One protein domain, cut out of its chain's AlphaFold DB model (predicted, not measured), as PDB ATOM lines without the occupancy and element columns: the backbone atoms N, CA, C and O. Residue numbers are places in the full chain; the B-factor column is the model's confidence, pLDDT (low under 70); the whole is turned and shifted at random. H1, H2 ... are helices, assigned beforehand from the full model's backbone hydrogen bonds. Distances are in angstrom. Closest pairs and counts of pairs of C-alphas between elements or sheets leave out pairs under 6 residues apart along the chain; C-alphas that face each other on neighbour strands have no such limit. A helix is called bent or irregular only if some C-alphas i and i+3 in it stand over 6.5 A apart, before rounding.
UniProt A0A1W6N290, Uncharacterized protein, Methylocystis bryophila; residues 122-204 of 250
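This is residues 122 to 204 of the 250 residues of an uncharacterized protein of Methylocystis bryophila (UniProt A0A1W6N290). A helix folded sharply into a V, H2 with arms H2a and H2b, makes the core; the small helix H1 packs on both arms, and H4 crosses H2a. The little helix H3 lies far out at one end, between two long loops. The printed part has 83 residues, with four named helices in the order H1, H2, H3, H4 along the chain and no named strand; the class is all helix, and the helices hold 44 of the 83 printed residues. It is compact, with a radius of gyration of the C-alphas of 11.4 A and spans of 33 by 25 by 23 A.

Begin at H1, residues 122 to 126. H2, residues 138 to 161, was assigned as one helix by its hydrogen bonds but is bent, with C-alphas 146 and 149 8.9 A apart; its arms are H2a, residues 138 to 146, and H2b, residues 149 to 161. The arms touch only at the corner, H2b with residues 151 to 152 alone; their closest C-alphas, of Cys 144 and Cys 152, are 4.7 A apart, at a steep tilt of 46 degrees, opposite ways. H1 touches H2a, closest at the C-alphas of Tyr 122 and Cys 144, 6.1 A, and H2b at those of Tyr 122 and Cys 152, 6.8 A. H4, residues 195 to 204, touches H2a at a steep tilt of 58 degrees, opposite ways, with the C-alphas of Gly 139 and Gly 199 closest at 3.7 A. H3, residues 178 to 182, touches no helix and is only just apart from H2b, 8.0 A at the closest. Every O i to N i+4 pair is within hydrogen-bond range in H1, H2a, H2b and H3, and 5 of 6 in H4.

Find C-alpha 122 at (15.709, -17.112, -16.579); H1 runs 6.0 A from there. H2a spans 12.2 A, H2b 18.1 A and H3 6.2 A. H4 spans 14.8 A, ending at C-alpha 204, (25.842, -31.636, -25.984); it is irregular, with C-alphas 201 and 204 7.3 A apart.

The two farthest C-alphas, of Ser 183 and Asn 204, are 33.6 A apart. The printed part has no cut, and the links H1 to H2, H2 to H3 and H3 to H4 are long. Look at residue 204 for the one pLDDT under 70.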
ATOM      1  N   TYR A 122      14.865 -16.918 -15.398       92.56
ATOM      2  CA  TYR A 122      15.709 -17.112 -16.579       92.56
ATOM      3  C   TYR A 122      16.727 -15.987 -16.704       92.56
ATOM      4  O   TYR A 122      17.912 -16.248 -16.860       92.56
ATOM      5  N   GLN A 123      16.276 -14.737 -16.591       90.19
ATOM      6  CA  GLN A 123      17.153 -13.575 -16.709       90.19
ATOM      7  C   GLN A 123      18.192 -13.532 -15.580       90.19
ATOM      8  O   GLN A 123      19.350 -13.181 -15.802       90.19
ATOM      9  N   THR A 124      17.796 -13.922 -14.369       91.75
ATOM     10  CA  THR A 124      18.721 -14.050 -13.235       91.75
ATOM     11  C   THR A 124      19.776 -15.110 -13.523       91.75
ATOM     12  O   THR A 124      20.966 -14.856 -13.351       91.75
ATOM     13  N   LEU A 125      19.348 -16.274 -14.015       92.25
ATOM     14  CA  LEU A 125      20.228 -17.375 -14.378       92.25
ATOM     15  C   LEU A 125      21.171 -16.963 -15.520       92.25
ATOM     16  O   LEU A 125      22.373 -17.144 -15.394       92.25
ATOM     17  N   SER A 126      20.667 -16.320 -16.580       88.88
ATOM     18  CA  SER A 126      21.457 -15.902 -17.749       88.88
ATOM     19  C   SER A 126      22.489 -14.828 -17.432       88.88
ATOM     20  O   SER A 126      23.524 -14.757 -18.086       88.88
ATOM     21  N   ASN A 127      22.202 -13.981 -16.445       88.06
ATOM     22  CA  ASN A 127      23.119 -12.940 -15.987       88.06
ATOM     23  C   ASN A 127      24.098 -13.448 -14.918       88.06
ATOM     24  O   ASN A 127      24.993 -12.710 -14.507       88.06
ATOM     25  N   SER A 128      23.935 -14.690 -14.459       87.56
ATOM     26  CA  SER A 128      24.798 -15.315 -13.464       87.56
ATOM     27  C   SER A 128      25.811 -16.222 -14.156       87.56
ATOM     28  O   SER A 128      25.439 -17.119 -14.902       87.56
ATOM     29  N   GLY A 129      27.103 -16.053 -13.869       87.12
ATOM     30  CA  GLY A 129      28.113 -17.038 -14.286       87.12
ATOM     31  C   GLY A 129      28.024 -18.345 -13.484       87.12
ATOM     32  O   GLY A 129      28.337 -19.424 -13.984       87.12
ATOM     33  N   SER A 130      27.567 -18.259 -12.233       93.50
ATOM     34  CA  SER A 130      27.389 -19.398 -11.332       93.50
ATOM     35  C   SER A 130      26.350 -19.091 -10.258       93.50
ATOM     36  O   SER A 130      26.238 -17.938  -9.840       93.50
ATOM     37  N   ILE A 131      25.679 -20.118  -9.741       95.62
ATOM     38  CA  ILE A 131      24.834 -20.043  -8.546       95.62
ATOM     39  C   ILE A 131      25.559 -20.761  -7.411       95.62
ATOM     40  O   ILE A 131      25.709 -21.980  -7.457       95.62
ATOM     41  N   ASN A 132      26.033 -20.014  -6.408       94.44
ATOM     42  CA  ASN A 132      26.778 -20.560  -5.263       94.44
ATOM     43  C   ASN A 132      27.943 -21.492  -5.663       94.44
ATOM     44  O   ASN A 132      28.163 -22.530  -5.051       94.44
ATOM     45  N   GLY A 133      28.685 -21.133  -6.715       91.62
ATOM     46  CA  GLY A 133      29.811 -21.927  -7.221       91.62
ATOM     47  C   GLY A 133      29.436 -23.004  -8.244       91.62
ATOM     48  O   GLY A 133      30.325 -23.478  -8.945       91.62
ATOM     49  N   THR A 134      28.150 -23.334  -8.415       93.75
ATOM     50  CA  THR A 134      27.685 -24.189  -9.519       93.75
ATOM     51  C   THR A 134      27.637 -23.374 -10.812       93.75
ATOM     52  O   THR A 134      26.859 -22.417 -10.875       93.75
ATOM     53  N   PRO A 135      28.424 -23.706 -11.852       93.69
ATOM     54  CA  PRO A 135      28.404 -22.972 -13.113       93.69
ATOM     55  C   PRO A 135      27.026 -23.019 -13.770       93.69
ATOM     56  O   PRO A 135      26.412 -24.084 -13.865       93.69
ATOM     57  N   VAL A 136      26.560 -21.872 -14.263       91.94
ATOM     58  CA  VAL A 136      25.356 -21.826 -15.094       91.94
ATOM     59  C   VAL A 136      25.736 -22.250 -16.504       91.94
ATOM     60  O   VAL A 136      26.585 -21.630 -17.142       91.94
ATOM     61  N   THR A 137      25.101 -23.304 -17.006       88.75
ATOM     62  CA  THR A 137      25.366 -23.802 -18.358       88.75
ATOM     63  C   THR A 137      24.282 -23.371 -19.343       88.75
ATOM     64  O   THR A 137      23.145 -23.082 -18.967       88.75
ATOM     65  N   ALA A 138      24.601 -23.382 -20.640       82.25
ATOM     66  CA  ALA A 138      23.603 -23.126 -21.679       82.25
ATOM     67  C   ALA A 138      22.449 -24.151 -21.644       82.25
ATOM     68  O   ALA A 138      21.299 -23.806 -21.906       82.25
ATOM     69  N   GLY A 139      22.742 -25.391 -21.239       84.06
ATOM     70  CA  GLY A 139      21.748 -26.418 -20.950       84.06
ATOM     71  C   GLY A 139      20.791 -26.015 -19.836       84.06
ATOM     72  O   GLY A 139      19.585 -26.151 -20.014       84.06
ATOM     73  N   MET A 140      21.290 -25.465 -18.724       91.75
ATOM     74  CA  MET A 140      20.428 -24.976 -17.639       91.75
ATOM     75  C   MET A 140      19.512 -23.840 -18.102       91.75
ATOM     76  O   MET A 140      18.342 -23.810 -17.727       91.75
ATOM     77  N   LEU A 141      20.009 -22.936 -18.951       88.88
ATOM     78  CA  LEU A 141      19.190 -21.869 -19.533       88.88
ATOM     79  C   LEU A 141      18.086 -22.434 -20.428       88.88
ATOM     80  O   LEU A 141      16.921 -22.086 -20.264       88.88
ATOM     81  N   ALA A 142      18.423 -23.349 -21.335       83.56
ATOM     82  CA  ALA A 142      17.431 -24.002 -22.181       83.56
ATOM     83  C   ALA A 142      16.405 -24.806 -21.361       83.56
ATOM     84  O   ALA A 142      15.215 -24.763 -21.665       83.56
ATOM     85  N   ALA A 143      16.830 -25.467 -20.281       88.62
ATOM     86  CA  ALA A 143      15.936 -26.166 -19.362       88.62
ATOM     87  C   ALA A 143      14.982 -25.211 -18.640       88.62
ATOM     88  O   ALA A 143      13.774 -25.428 -18.618       88.62
ATOM     89  N   CYS A 144      15.520 -24.115 -18.104       91.50
ATOM     90  CA  CYS A 144      14.748 -23.056 -17.466       91.50
ATOM     91  C   CYS A 144      13.682 -22.488 -18.415       91.50
ATOM     92  O   CYS A 144      12.523 -22.333 -18.030       91.50
ATOM     93  N   PHE A 145      14.054 -22.241 -19.672       88.00
ATOM     94  CA  PHE A 145      13.119 -21.806 -20.703       88.00
ATOM     95  C   PHE A 145      12.031 -22.852 -20.977       88.00
ATOM     96  O   PHE A 145      10.848 -22.515 -21.043       88.00
ATOM     97  N   GLN A 146      12.432 -24.116 -21.140       81.88
ATOM     98  CA  GLN A 146      11.545 -25.217 -21.508       81.88
ATOM     99  C   GLN A 146      10.526 -25.540 -20.412       81.88
ATOM    100  O   GLN A 146       9.363 -25.805 -20.710       81.88
ATOM    101  N   PHE A 147      10.951 -25.533 -19.151       86.31
ATOM    102  CA  PHE A 147      10.081 -25.838 -18.013       86.31
ATOM    103  C   PHE A 147       9.181 -24.662 -17.629       86.31
ATOM    104  O   PHE A 147       8.198 -24.830 -16.907       86.31
ATOM    105  N   GLY A 148       9.504 -23.474 -18.139       86.69
ATOM    106  CA  GLY A 148       8.748 -22.256 -17.927       86.69
ATOM    107  C   GLY A 148       9.061 -21.558 -16.598       86.69
ATOM    108  O   GLY A 148       9.793 -22.078 -15.745       86.69
ATOM    109  N   PRO A 149       8.490 -20.354 -16.399       89.00
ATOM    110  CA  PRO A 149       8.901 -19.442 -15.332       89.00
ATOM    111  C   PRO A 149       8.750 -20.018 -13.925       89.00
ATOM    112  O   PRO A 149       9.604 -19.785 -13.073       89.00
ATOM    113  N   LEU A 150       7.680 -20.783 -13.678       92.50
ATOM    114  CA  LEU A 150       7.389 -21.342 -12.361       92.50
ATOM    115  C   LEU A 150       8.481 -22.311 -11.896       92.50
ATOM    116  O   LEU A 150       9.083 -22.103 -10.843       92.50
ATOM    117  N   ILE A 151       8.725 -23.356 -12.690       94.62
ATOM    118  CA  ILE A 151       9.687 -24.406 -12.352       94.62
ATOM    119  C   ILE A 151      11.090 -23.811 -12.307       94.62
ATOM    120  O   ILE A 151      11.798 -24.017 -11.327       94.62
ATOM    121  N   CYS A 152      11.458 -22.986 -13.295       95.69
ATOM    122  CA  CYS A 152      12.764 -22.339 -13.299       95.69
ATOM    123  C   CYS A 152      13.000 -21.469 -12.055       95.69
ATOM    124  O   CYS A 152      14.066 -21.537 -11.443       95.69
ATOM    125  N   LYS A 153      12.005 -20.674 -11.643       96.81
ATOM    126  CA  LYS A 153      12.083 -19.864 -10.421       96.81
ATOM    127  C   LYS A 153      12.304 -20.726  -9.187       96.81
ATOM    128  O   LYS A 153      13.153 -20.390  -8.366       96.81
ATOM    129  N   ASN A 154      11.554 -21.814  -9.054       97.75
ATOM    130  CA  ASN A 154      11.634 -22.659  -7.873       97.75
ATOM    131  C   ASN A 154      12.942 -23.470  -7.831       97.75
ATOM    132  O   ASN A 154      13.511 -23.632  -6.753       97.75
ATOM    133  N   ASP A 155      13.463 -23.902  -8.980       97.25
ATOM    134  CA  ASP A 155      14.785 -24.527  -9.083       97.25
ATOM    135  C   ASP A 155      15.910 -23.567  -8.723       97.25
ATOM    136  O   ASP A 155      16.767 -23.895  -7.903       97.25
ATOM    137  N   LEU A 156      15.887 -22.359  -9.286       97.31
ATOM    138  CA  LEU A 156      16.875 -21.333  -8.974       97.31
ATOM    139  C   LEU A 156      16.855 -20.985  -7.479       97.31
ATOM    140  O   LEU A 156      17.913 -20.923  -6.852       97.31
ATOM    141  N   ALA A 157      15.667 -20.808  -6.895       97.81
ATOM    142  CA  ALA A 157      15.517 -20.559  -5.466       97.81
ATOM    143  C   ALA A 157      16.062 -21.726  -4.625       97.81
ATOM    144  O   ALA A 157      16.757 -21.503  -3.633       97.81
ATOM    145  N   PHE A 158      15.811 -22.972  -5.043       98.06
ATOM    146  CA  PHE A 158      16.370 -24.148  -4.385       98.06
ATOM    147  C   PHE A 158      17.903 -24.144  -4.443       98.06
ATOM    148  O   PHE A 158      18.545 -24.312  -3.409       98.06
ATOM    149  N   MET A 159      18.500 -23.885  -5.609       97.69
ATOM    150  CA  MET A 159      19.957 -23.802  -5.761       97.69
ATOM    151  C   MET A 159      20.561 -22.695  -4.889       97.69
ATOM    152  O   MET A 159      21.586 -22.901  -4.236       97.69
ATOM    153  N   GLN A 160      19.920 -21.528  -4.835       97.12
ATOM    154  CA  GLN A 160      20.352 -20.414  -3.991       97.12
ATOM    155  C   GLN A 160      20.328 -20.777  -2.498       97.12
ATOM    156  O   GLN A 160      21.251 -20.414  -1.771       97.12
ATOM    157  N   ALA A 161      19.323 -21.537  -2.053       97.62
ATOM    158  CA  ALA A 161      19.192 -21.976  -0.665       97.62
ATOM    159  C   ALA A 161      20.079 -23.182  -0.299       97.62
ATOM    160  O   ALA A 161      20.395 -23.371   0.873       97.62
ATOM    161  N   ASN A 162      20.498 -23.990  -1.278       97.44
ATOM    162  CA  ASN A 162      21.184 -25.269  -1.054       97.44
ATOM    163  C   ASN A 162      22.608 -25.287  -1.627       97.44
ATOM    164  O   ASN A 162      23.057 -26.294  -2.170       97.44
ATOM    165  N   GLY A 163      23.322 -24.161  -1.543       95.75
ATOM    166  CA  GLY A 163      24.742 -24.100  -1.913       95.75
ATOM    167  C   GLY A 163      25.023 -24.458  -3.377       95.75
ATOM    168  O   GLY A 163      26.076 -25.002  -3.680       95.75
ATOM    169  N   GLY A 164      24.071 -24.196  -4.274       95.56
ATOM    170  CA  GLY A 164      24.194 -24.467  -5.707       95.56
ATOM    171  C   GLY A 164      23.753 -25.872  -6.109       95.56
ATOM    172  O   GLY A 164      23.754 -26.181  -7.302       95.56
ATOM    173  N   ALA A 165      23.352 -26.717  -5.154       96.19
ATOM    174  CA  ALA A 165      22.793 -28.029  -5.444       96.19
ATOM    175  C   ALA A 165      21.396 -27.896  -6.058       96.19
ATOM    176  O   ALA A 165      20.552 -27.142  -5.576       96.19
ATOM    177  N   CYS A 166      21.143 -28.661  -7.112       94.62
ATOM    178  CA  CYS A 166      19.846 -28.679  -7.774       94.62
ATOM    179  C   CYS A 166      18.901 -29.653  -7.068       94.62
ATOM    180  O   CYS A 166      19.365 -30.654  -6.505       94.62
ATOM    181  N   PRO A 167      17.583 -29.404  -7.103       96.50
ATOM    182  CA  PRO A 167      16.649 -30.336  -6.508       96.50
ATOM    183  C   PRO A 167      16.620 -31.635  -7.310       96.50
ATOM    184  O   PRO A 167      16.865 -31.680  -8.522       96.50
ATOM    185  N   THR A 168      16.308 -32.713  -6.602       94.94
ATOM    186  CA  THR A 168      16.069 -34.041  -7.173       94.94
ATOM    187  C   THR A 168      14.842 -34.645  -6.508       94.94
ATOM    188  O   THR A 168      14.437 -34.198  -5.435       94.94
ATOM    189  N   ALA A 169      14.266 -35.704  -7.079       89.38
ATOM    190  CA  ALA A 169      13.129 -36.390  -6.457       89.38
ATOM    191  C   ALA A 169      13.421 -36.882  -5.021       89.38
ATOM    192  O   ALA A 169      12.503 -36.991  -4.215       89.38
ATOM    193  N   GLY A 170      14.691 -37.154  -4.689       90.62
ATOM    194  CA  GLY A 170      15.124 -37.541  -3.342       90.62
ATOM    195  C   GLY A 170      15.582 -36.380  -2.456       90.62
ATOM    196  O   GLY A 170      15.884 -36.600  -1.288       90.62
ATOM    197  N   ASN A 171      15.662 -35.158  -2.987       92.31
ATOM    198  CA  ASN A 171      16.147 -33.991  -2.259       92.31
ATOM    199  C   ASN A 171      15.404 -32.722  -2.699       92.31
ATOM    200  O   ASN A 171      15.802 -32.068  -3.664       92.31
ATOM    201  N   GLY A 172      14.308 -32.407  -2.002       93.12
ATOM    202  CA  GLY A 172      13.545 -31.164  -2.172       93.12
ATOM    203  C   GLY A 172      12.833 -30.982  -3.517       93.12
ATOM    204  O   GLY A 172      12.278 -29.915  -3.773       93.12
ATOM    205  N   GLY A 173      12.845 -32.001  -4.376       96.12
ATOM    206  CA  GLY A 173      12.173 -31.995  -5.664       96.12
ATOM    207  C   GLY A 173      10.682 -32.310  -5.566       96.12
ATOM    208  O   GLY A 173      10.270 -33.301  -4.967       96.12
ATOM    209  N   VAL A 174       9.875 -31.488  -6.223       97.06
ATOM    210  CA  VAL A 174       8.424 -31.581  -6.348       97.06
ATOM    211  C   VAL A 174       8.090 -31.652  -7.833       97.06
ATOM    212  O   VAL A 174       8.212 -30.672  -8.568       97.06
ATOM    213  N   ARG A 175       7.660 -32.837  -8.269       94.69
ATOM    214  CA  ARG A 175       7.282 -33.140  -9.655       94.69
ATOM    215  C   ARG A 175       6.085 -32.316 -10.114       94.69
ATOM    216  O   ARG A 175       5.083 -32.254  -9.406       94.69
ATOM    217  N   ALA A 176       6.148 -31.793 -11.337       91.94
ATOM    218  CA  ALA A 176       5.025 -31.134 -11.982       91.94
ATOM    219  C   ALA A 176       3.853 -32.106 -12.204       91.94
ATOM    220  O   ALA A 176       3.883 -33.016 -13.033       91.94
ATOM    221  N   THR A 177       2.793 -31.867 -11.448       91.25
ATOM    222  CA  THR A 177       1.454 -32.441 -11.552       91.25
ATOM    223  C   THR A 177       0.438 -31.300 -11.602       91.25
ATOM    224  O   THR A 177       0.767 -30.163 -11.262       91.25
ATOM    225  N   GLY A 178      -0.819 -31.581 -11.963       86.88
ATOM    226  CA  GLY A 178      -1.870 -30.554 -11.952       86.88
ATOM    227  C   GLY A 178      -1.987 -29.827 -10.604       86.88
ATOM    228  O   GLY A 178      -2.147 -28.612 -10.583       86.88
ATOM    229  N   GLN A 179      -1.814 -30.550  -9.492       92.25
ATOM    230  CA  GLN A 179      -1.853 -29.985  -8.142       92.25
ATOM    231  C   GLN A 179      -0.630 -29.118  -7.824       92.25
ATOM    232  O   GLN A 179      -0.783 -27.993  -7.372       92.25
ATOM    233  N   SER A 180       0.589 -29.611  -8.053       92.06
ATOM    234  CA  SER A 180       1.805 -28.848  -7.719       92.06
ATOM    235  C   SER A 180       1.985 -27.609  -8.600       92.06
ATOM    236  O   SER A 180       2.622 -26.639  -8.194       92.06
ATOM    237  N   LEU A 181       1.463 -27.653  -9.831       89.62
ATOM    238  CA  LEU A 181       1.453 -26.507 -10.737       89.62
ATOM    239  C   LEU A 181       0.441 -25.462 -10.265       89.62
ATOM    240  O   LEU A 181       0.780 -24.284 -10.217       89.62
ATOM    241  N   SER A 182      -0.764 -25.881  -9.859       88.62
ATOM    242  CA  SER A 182      -1.778 -24.953  -9.345       88.62
ATOM    243  C   SER A 182      -1.399 -24.350  -7.991       88.62
ATOM    244  O   SER A 182      -1.702 -23.186  -7.744       88.62
ATOM    245  N   SER A 183      -0.687 -25.091  -7.138       93.81
ATOM    246  CA  SER A 183      -0.137 -24.568  -5.880       93.81
ATOM    247  C   SER A 183       1.181 -23.809  -6.047       93.81
ATOM    248  O   SER A 183       1.706 -23.291  -5.065       93.81
ATOM    249  N   GLY A 184       1.756 -23.773  -7.253       93.38
ATOM    250  CA  GLY A 184       3.015 -23.083  -7.527       93.38
ATOM    251  C   GLY A 184       4.254 -23.703  -6.862       93.38
ATOM    252  O   GLY A 184       5.270 -23.024  -6.718       93.38
ATOM    253  N   SER A 185       4.191 -24.966  -6.437       95.75
ATOM    254  CA  SER A 185       5.266 -25.632  -5.684       95.75
ATOM    255  C   SER A 185       6.182 -26.502  -6.540       95.75
ATOM    256  O   SER A 185       7.231 -26.923  -6.061       95.75
ATOM    257  N   ALA A 186       5.801 -26.792  -7.788       95.94
ATOM    258  CA  ALA A 186       6.605 -27.624  -8.676       95.94
ATOM    259  C   ALA A 186       7.980 -26.990  -8.943       95.94
ATOM    260  O   ALA A 186       8.065 -25.817  -9.308       95.94
ATOM    261  N   ASN A 187       9.039 -27.780  -8.789       95.88
ATOM    262  CA  ASN A 187      10.402 -27.438  -9.205       95.88
ATOM    263  C   ASN A 187      11.038 -28.550 -10.059       95.88
ATOM    264  O   ASN A 187      12.086 -28.359 -10.639       95.88
ATOM    265  N   LEU A 188      10.371 -29.686 -10.254       93.56
ATOM    266  CA  LEU A 188      10.763 -30.649 -11.277       93.56
ATOM    267  C   LEU A 188       9.716 -30.682 -12.387       93.56
ATOM    268  O   LEU A 188       8.531 -30.450 -12.138       93.56
ATOM    269  N   ASP A 189      10.130 -31.031 -13.600       87.31
ATOM    270  CA  ASP A 189       9.204 -31.316 -14.693       87.31
ATOM    271  C   ASP A 189       8.348 -32.570 -14.399       87.31
ATOM    272  O   ASP A 189       8.444 -33.223 -13.354       87.31
ATOM    273  N   GLY A 190       7.479 -32.938 -15.337       85.50
ATOM    274  CA  GLY A 190       6.650 -34.140 -15.218       85.50
ATOM    275  C   GLY A 190       7.435 -35.447 -15.357       85.50
ATOM    276  O   GLY A 190       6.854 -36.509 -15.165       85.50
ATOM    277  N   ASN A 191       8.736 -35.410 -15.627       85.31
ATOM    278  CA  ASN A 191       9.633 -36.565 -15.654       85.31
ATOM    279  C   ASN A 191      10.639 -36.532 -14.487       85.31
ATOM    280  O   ASN A 191      11.632 -37.262 -14.504       85.31
ATOM    281  N   SER A 192      10.371 -35.712 -13.463       91.50
ATOM    282  CA  SER A 192      11.211 -35.545 -12.273       91.50
ATOM    283  C   SER A 192      12.617 -35.000 -12.566       91.50
ATOM    284  O   SER A 192      13.568 -35.325 -11.855       91.50
ATOM    285  N   GLN A 193      12.755 -34.173 -13.601       92.25
ATOM    286  CA  GLN A 193      13.987 -33.485 -13.966       92.25
ATOM    287  C   GLN A 193      13.992 -32.041 -13.458       92.25
ATOM    288  O   GLN A 193      12.984 -31.347 -13.565       92.25
ATOM    289  N   SER A 194      15.141 -31.583 -12.959       95.69
ATOM    290  CA  SER A 194      15.413 -30.165 -12.685       95.69
ATOM    291  C   SER A 194      16.114 -29.515 -13.876       95.69
ATOM    292  O   SER A 194      16.572 -30.200 -14.802       95.69
ATOM    293  N   ILE A 195      16.246 -28.187 -13.858       94.50
ATOM    294  CA  ILE A 195      16.972 -27.434 -14.888       94.50
ATOM    295  C   ILE A 195      18.412 -27.928 -15.045       94.50
ATOM    296  O   ILE A 195      18.995 -27.836 -16.122       94.50
ATOM    297  N   CYS A 196      18.980 -28.508 -13.989       94.56
ATOM    298  CA  CYS A 196      20.323 -29.057 -14.008       94.56
ATOM    299  C   CYS A 196      20.374 -30.430 -14.664       94.56
ATOM    300  O   CYS A 196      21.187 -30.639 -15.561       94.56
ATOM    301  N   SER A 197      19.509 -31.362 -14.250       92.00
ATOM    302  CA  SER A 197      19.553 -32.731 -14.769       92.00
ATOM    303  C   SER A 197      19.132 -32.783 -16.239       92.00
ATOM    304  O   SER A 197      19.813 -33.401 -17.060       92.00
ATOM    305  N   TRP A 198      18.081 -32.045 -16.613       85.75
ATOM    306  CA  TRP A 198      17.697 -31.929 -18.017       85.75
ATOM    307  C   TRP A 198      18.674 -31.063 -18.803       85.75
ATOM    308  O   TRP A 198      19.079 -31.450 -19.898       85.75
ATOM    309  N   GLY A 199      19.128 -29.942 -18.233       87.06
ATOM    310  CA  GLY A 199      20.114 -29.078 -18.877       87.06
ATOM    311  C   GLY A 199      21.397 -29.822 -19.238       87.06
ATOM    312  O   GLY A 199      21.892 -29.692 -20.356       87.06
ATOM    313  N   GLN A 200      21.885 -30.686 -18.349       85.69
ATOM    314  CA  GLN A 200      23.026 -31.554 -18.629       85.69
ATOM    315  C   GLN A 200      22.744 -32.515 -19.794       85.69
ATOM    316  O   GLN A 200      23.609 -32.698 -20.652       85.69
ATOM    317  N   SER A 201      21.538 -33.088 -19.867       79.81
ATOM    318  CA  SER A 201      21.162 -34.038 -20.925       79.81
ATOM    319  C   SER A 201      21.161 -33.416 -22.327       79.81
ATOM    320  O   SER A 201      21.525 -34.077 -23.302       79.81
ATOM    321  N   ILE A 202      20.818 -32.130 -22.438       72.62
ATOM    322  CA  ILE A 202      20.748 -31.431 -23.727       72.62
ATOM    323  C   ILE A 202      21.997 -30.605 -24.045       72.62
ATOM    324  O   ILE A 202      22.149 -30.126 -25.171       72.62
ATOM    325  N   GLN A 203      22.919 -30.468 -23.087       80.00
ATOM    326  CA  GLN A 203      24.108 -29.626 -23.209       80.00
ATOM    327  C   GLN A 203      24.919 -29.936 -24.470       80.00
ATOM    328  O   GLN A 203      25.367 -29.024 -25.159       80.00
ATOM    329  N   ASN A 204      25.076 -31.218 -24.811       69.31
ATOM    330  CA  ASN A 204      25.842 -31.636 -25.984       69.31
ATOM    331  C   ASN A 204      25.226 -31.131 -27.294       69.31
ATOM    332  O   ASN A 204      25.958 -30.703 -28.184       69.31
TER     333      ASN A 204